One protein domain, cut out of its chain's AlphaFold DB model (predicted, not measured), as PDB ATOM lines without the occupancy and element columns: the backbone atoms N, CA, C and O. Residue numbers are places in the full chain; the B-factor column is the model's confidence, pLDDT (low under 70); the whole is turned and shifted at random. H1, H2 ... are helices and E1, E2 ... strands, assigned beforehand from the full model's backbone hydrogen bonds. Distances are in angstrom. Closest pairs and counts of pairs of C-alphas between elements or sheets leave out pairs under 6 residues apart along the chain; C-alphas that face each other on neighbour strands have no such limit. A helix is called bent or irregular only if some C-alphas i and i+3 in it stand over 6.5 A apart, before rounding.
ATOM      1  N   ASN A   6       0.679  32.426 -23.125       88.81
ATOM      2  CA  ASN A   6      -0.007  33.397 -23.983       88.81
ATOM      3  C   ASN A   6      -0.466  32.747 -25.291       88.81
ATOM      4  O   ASN A   6      -1.547  33.057 -25.792       88.81
ATOM      5  N   GLU A   7       0.334  31.843 -25.864       86.50
ATOM      6  CA  GLU A   7      -0.069  31.078 -27.051       86.50
ATOM      7  C   GLU A   7      -1.294  30.204 -26.750       86.50
ATOM      8  O   GLU A   7      -2.247  30.188 -27.532       86.50
ATOM      9  N   LEU A   8      -1.323  29.548 -25.586       86.75
ATOM     10  CA  LEU A   8      -2.469  28.752 -25.143       86.75
ATOM     11  C   LEU A   8      -3.722  29.600 -24.896       86.75
ATOM     12  O   LEU A   8      -4.823  29.182 -25.259       86.75
ATOM     13  N   GLU A   9      -3.585  30.779 -24.288       87.81
ATOM     14  CA  GLU A   9      -4.712  31.701 -24.117       87.81
ATOM     15  C   GLU A   9      -5.265  32.159 -25.466       87.81
ATOM     16  O   GLU A   9      -6.479  32.120 -25.673       87.81
ATOM     17  N   ASN A  10      -4.395  32.492 -26.420       87.00
ATOM     18  CA  ASN A  10      -4.813  32.853 -27.773       87.00
ATOM     19  C   ASN A  10      -5.584  31.717 -28.459       87.00
ATOM     20  O   ASN A  10      -6.617  31.968 -29.076       87.00
ATOM     21  N   LEU A  11      -5.134  30.463 -28.315       86.12
ATOM     22  CA  LEU A  11      -5.849  29.299 -28.849       86.12
ATOM     23  C   LEU A  11      -7.249  29.150 -28.239       86.12
ATOM     24  O   LEU A  11      -8.205  28.861 -28.957       86.12
ATOM     25  N   LYS A  12      -7.389  29.391 -26.932       84.19
ATOM     26  CA  LYS A  12      -8.676  29.311 -26.220       84.19
ATOM     27  C   LYS A  12      -9.661  30.421 -26.601       84.19
ATOM     28  O   LYS A  12     -10.857  30.253 -26.386       84.19
ATOM     29  N   LEU A  13      -9.184  31.540 -27.149       87.38
ATOM     30  CA  LEU A  13     -10.039  32.625 -27.645       87.38
ATOM     31  C   LEU A  13     -10.649  32.321 -29.024       87.38
ATOM     32  O   LEU A  13     -11.638  32.948 -29.408       87.38
ATOM     33  N   CYS A  14     -10.085  31.369 -29.769       86.44
ATOM     34  CA  CYS A  14     -10.602  30.953 -31.067       86.44
ATOM     35  C   CYS A  14     -11.848  30.066 -30.912       86.44
ATOM     36  O   CYS A  14     -11.905  29.193 -30.053       86.44
ATOM     37  N   THR A  15     -12.828  30.224 -31.806       85.31
ATOM     38  CA  THR A  15     -14.005  29.332 -31.877       85.31
ATOM     39  C   THR A  15     -13.657  27.909 -32.324       85.31
ATOM     40  O   THR A  15     -14.433  26.986 -32.101       85.31
ATOM     41  N   GLY A  16     -12.494  27.738 -32.953       88.50
ATOM     42  CA  GLY A  16     -11.875  26.466 -33.305       88.50
ATOM     43  C   GLY A  16     -10.463  26.714 -33.835       88.50
ATOM     44  O   GLY A  16     -10.175  27.796 -34.350       88.50
ATOM     45  N   TYR A  17      -9.571  25.735 -33.695       91.31
ATOM     46  CA  TYR A  17      -8.195  25.844 -34.176       91.31
ATOM     47  C   TYR A  17      -7.629  24.501 -34.627       91.31
ATOM     48  O   TYR A  17      -8.084  23.435 -34.218       91.31
ATOM     49  N   VAL A  18      -6.592  24.585 -35.459       91.38
ATOM     50  CA  VAL A  18      -5.698  23.474 -35.781       91.38
ATOM     51  C   VAL A  18      -4.297  23.925 -35.401       91.38
ATOM     52  O   VAL A  18      -3.819  24.939 -35.907       91.38
ATOM     53  N   ALA A  19      -3.661  23.194 -34.494       89.62
ATOM     54  CA  ALA A  19      -2.333  23.512 -33.991       89.62
ATOM     55  C   ALA A  19      -1.422  22.286 -34.096       89.62
ATOM     56  O   ALA A  19      -1.845  21.159 -33.840       89.62
ATOM     57  N   GLY A  20      -0.176  22.520 -34.504       89.56
ATOM     58  CA  GLY A  20       0.868  21.504 -34.541       89.56
ATOM     59  C   GLY A  20       1.765  21.625 -33.317       89.56
ATOM     60  O   GLY A  20       2.158  22.730 -32.950       89.56
ATOM     61  N   PHE A  21       2.120  20.492 -32.721       86.62
ATOM     62  CA  PHE A  21       2.985  20.442 -31.548       86.62
ATOM     63  C   PHE A  21       4.139  19.477 -31.792       86.62
ATOM     64  O   PHE A  21       3.963  18.417 -32.388       86.62
ATOM     65  N   VAL A  22       5.325  19.853 -31.319       87.19
ATOM     66  CA  VAL A  22       6.504  18.970 -31.287       87.19
ATOM     67  C   VAL A  22       6.647  18.250 -29.946       87.19
ATOM     68  O   VAL A  22       7.434  17.316 -29.834       87.19
ATOM     69  N   ASP A  23       5.920  18.713 -28.928       85.81
ATOM     70  CA  ASP A  23       5.935  18.152 -27.583       85.81
ATOM     71  C   ASP A  23       4.876  17.038 -27.461       85.81
ATOM     72  O   ASP A  23       3.681  17.322 -27.609       85.81
ATOM     73  N   PRO A  24       5.273  15.776 -27.212       82.12
ATOM     74  CA  PRO A  24       4.329  14.671 -27.067       82.12
ATOM     75  C   PRO A  24       3.461  14.772 -25.801       82.12
ATOM     76  O   PRO A  24       2.389  14.168 -25.768       82.12
ATOM     77  N   GLU A  25       3.864  15.547 -24.785       87.25
ATOM     78  CA  GLU A  25       3.097  15.704 -23.535       87.25
ATOM     79  C   GLU A  25       1.741  16.394 -23.751       87.25
ATOM     80  O   GLU A  25       0.829  16.267 -22.932       87.25
ATOM     81  N   VAL A  26       1.553  17.064 -24.895       88.31
ATOM     82  CA  VAL A  26       0.266  17.657 -25.290       88.31
ATOM     83  C   VAL A  26      -0.851  16.617 -25.320       88.31
ATOM     84  O   VAL A  26      -1.989  16.960 -25.012       88.31
ATOM     85  N   ARG A  27      -0.545  15.345 -25.608       88.44
ATOM     86  CA  ARG A  27      -1.531  14.255 -25.600       88.44
ATOM     87  C   ARG A  27      -2.275  14.143 -24.264       88.44
ATOM     88  O   ARG A  27      -3.461  13.820 -24.256       88.44
ATOM     89  N   ASP A  28      -1.606  14.439 -23.153       89.75
ATOM     90  CA  ASP A  28      -2.173  14.294 -21.809       89.75
ATOM     91  C   ASP A  28      -3.006  15.527 -21.389       89.75
ATOM     92  O   ASP A  28      -3.668  15.528 -20.349       89.75
ATOM     93  N   ARG A  29      -3.030  16.575 -22.223       89.25
ATOM     94  CA  ARG A  29      -3.787  17.819 -22.037       89.25
ATOM     95  C   ARG A  29      -5.082  17.812 -22.843       89.25
ATOM     96  O   ARG A  29      -5.283  18.628 -23.737       89.25
ATOM     97  N   SER A  30      -6.001  16.906 -22.506       88.50
ATOM     98  CA  SER A  30      -7.303  16.793 -23.187       88.50
ATOM     99  C   SER A  30      -8.189  18.044 -23.069       88.50
ATOM    100  O   SER A  30      -9.225  18.121 -23.719       88.50
ATOM    101  N   ASP A  31      -7.822  19.013 -22.222       89.06
ATOM    102  CA  ASP A  31      -8.435  20.345 -22.160       89.06
ATOM    103  C   ASP A  31      -8.055  21.250 -23.347       89.06
ATOM    104  O   ASP A  31      -8.671  22.298 -23.537       89.06
ATOM    105  N   LEU A  32      -7.044  20.860 -24.130       89.50
ATOM    106  CA  LEU A  32      -6.511  21.608 -25.269       89.50
ATOM    107  C   LEU A  32      -6.917  21.026 -26.627       89.50
ATOM    108  O   LEU A  32      -6.448  21.503 -27.650       89.50
ATOM    109  N   PHE A  33      -7.727  19.976 -26.697       92.00
ATOM    110  CA  PHE A  33      -8.165  19.474 -27.995       92.00
ATOM    111  C   PHE A  33      -9.453  18.673 -27.899       92.00
ATOM    112  O   PHE A  33      -9.725  17.970 -26.927       92.00
ATOM    113  N   ASP A  34     -10.204  18.709 -28.990       93.25
ATOM    114  CA  ASP A  34     -11.267  17.748 -29.262       93.25
ATOM    115  C   ASP A  34     -10.711  16.503 -29.959       93.25
ATOM    116  O   ASP A  34     -11.120  15.378 -29.666       93.25
ATOM    117  N   VAL A  35      -9.730  16.702 -30.845       93.81
ATOM    118  CA  VAL A  35      -9.051  15.656 -31.614       93.81
ATOM    119  C   VAL A  35      -7.544  15.895 -31.582       93.81
ATOM    120  O   VAL A  35      -7.072  16.964 -31.962       93.81
ATOM    121  N   TYR A  36      -6.794  14.880 -31.166       94.00
ATOM    122  CA  TYR A  36      -5.338  14.834 -31.216       94.00
ATOM    123  C   TYR A  36      -4.898  13.785 -32.234       94.00
ATOM    124  O   TYR A  36      -5.367  12.647 -32.202       94.00
ATOM    125  N   VAL A  37      -3.998  14.172 -33.137       93.62
ATOM    126  CA  VAL A  37      -3.466  13.300 -34.189       93.62
ATOM    127  C   VAL A  37      -1.977  13.104 -33.954       93.62
ATOM    128  O   VAL A  37      -1.184  14.030 -34.117       93.62
ATOM    129  N   ASN A  38      -1.595  11.882 -33.602       92.38
ATOM    130  CA  ASN A  38      -0.207  11.469 -33.508       92.38
ATOM    131  C   ASN A  38       0.233  10.893 -34.854       92.38
ATOM    132  O   ASN A  38      -0.082   9.754 -35.196       92.38
ATOM    133  N   LEU A  39       0.968  11.696 -35.621       89.44
ATOM    134  CA  LEU A  39       1.452  11.296 -36.943       89.44
ATOM    135  C   LEU A  39       2.503  10.182 -36.877       89.44
ATOM    136  O   LEU A  39       2.565   9.363 -37.787       89.44
ATOM    137  N   SER A  40       3.319  10.140 -35.822       88.31
ATOM    138  CA  SER A  40       4.367   9.125 -35.670       88.31
ATOM    139  C   SER A  40       3.780   7.741 -35.419       88.31
ATOM    140  O   SER A  40       4.217   6.775 -36.039       88.31
ATOM    141  N   ASP A  41       2.751   7.666 -34.574       90.25
ATOM    142  CA  ASP A  41       2.108   6.401 -34.206       90.25
ATOM    143  C   ASP A  41       0.865   6.089 -35.059       90.25
ATOM    144  O   ASP A  41       0.238   5.047 -34.883       90.25
ATOM    145  N   SER A  42       0.508   6.972 -36.001       87.19
ATOM    146  CA  SER A  42      -0.729   6.884 -36.799       87.19
ATOM    147  C   SER A  42      -1.985   6.714 -35.930       87.19
ATOM    148  O   SER A  42      -2.916   5.986 -36.277       87.19
ATOM    149  N   GLU A  43      -2.009   7.394 -34.783       90.44
ATOM    150  CA  GLU A  43      -3.069   7.293 -33.783       90.44
ATOM    151  C   GLU A  43      -3.893   8.582 -33.736       90.44
ATOM    152  O   GLU A  43      -3.360   9.693 -33.740       90.44
ATOM    153  N   ILE A  44      -5.216   8.434 -33.653       91.00
ATOM    154  CA  ILE A  44      -6.143   9.543 -33.437       91.00
ATOM    155  C   ILE A  44      -6.810   9.345 -32.081       91.00
ATOM    156  O   ILE A  44      -7.471   8.336 -31.842       91.00
ATOM    157  N   THR A  45      -6.673  10.339 -31.209       92.94
ATOM    158  CA  THR A  45      -7.342  10.393 -29.910       92.94
ATOM    159  C   THR A  45      -8.432  11.454 -29.944       92.94
ATOM    160  O   THR A  45      -8.184  12.598 -30.310       92.94
ATOM    161  N   VAL A  46      -9.643  11.085 -29.532       93.62
ATOM    162  CA  VAL A  46     -10.764  12.019 -29.370       93.62
ATOM    163  C   VAL A  46     -10.992  12.243 -27.881       93.62
ATOM    164  O   VAL A  46     -11.107  11.274 -27.125       93.62
ATOM    165  N   SER A  47     -11.058  13.503 -27.454       93.94
ATOM    166  CA  SER A  47     -11.301  13.839 -26.051       93.94
ATOM    167  C   SER A  47     -12.708  13.415 -25.616       93.94
ATOM    168  O   SER A  47     -13.638  13.300 -26.419       93.94
TER     169      SER A  47
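This is residues 6 to 47 of the 138 residues of the protein "UDENN domain-containing protein" of Sinocyclocheilus anshuiensis (UniProt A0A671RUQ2). Picture a helix, H1, at one end of an elongated piece, and at the other end a small two-stranded hairpin, E1 and E2, with the short helix H2 near it. The link of residues 14 to 23 spans the way from H1 to H2. The printed part has 42 residues, with two named helices and then two named strands in the order H1, H2, E1, E2; the sheet E1 - E2 is antiparallel, and the class is mixed, helices and strands. It is only just compact, close to loose, with a radius of gyration of the C-alphas of 10.5 A and spans of 29 by 18 by 15 A.

Start at H1, residues 6 to 13, which is apart from H2, residues 24 to 28. H1 is also apart from E1, residues 35 to 38, and from E2, residues 43 to 46. Next look at H2 and E1, where the closest C-alphas, those of Arg 27 and Tyr 36, are 6.8 A apart. H2 and E2 are only just apart, closest 8.2 A. Then find the hairpin E1 and E2, antiparallel at 164 degrees between directions: N 36 and O 45 are within hydrogen-bond range at 2.8 A, as are N 43 and O 38 at 3.1 A. In H1 every O i to N i+4 pair is within hydrogen-bond range; in H2 it is 0 of 1, beside 2 of 2 O i to N i+3 pairs.

Find C-alpha 6 at (-0.007, 33.397, -23.983); from there H1 runs 10.7 A to C-alpha 13. H2 begins at C-alpha 24 and spans 8.4 A; it is neither bent nor irregular, but only just: C-alphas 24 and 27 are 6.1 A apart. E1 begins at C-alpha 35 at (-9.051, 15.656, -31.614) and is 10.0 A long. E2 is 10.1 A long and ends at C-alpha 46 at (-10.764, 12.019, -29.370).

Look to Leu 13 and Asp 41 for the two C-alphas farthest apart, 29.6 A. The printed part has no cut; the link E1 to E2 is tight, the other two are short, and no link is long. Its mean pLDDT is 89.2, and no printed residue is under 70.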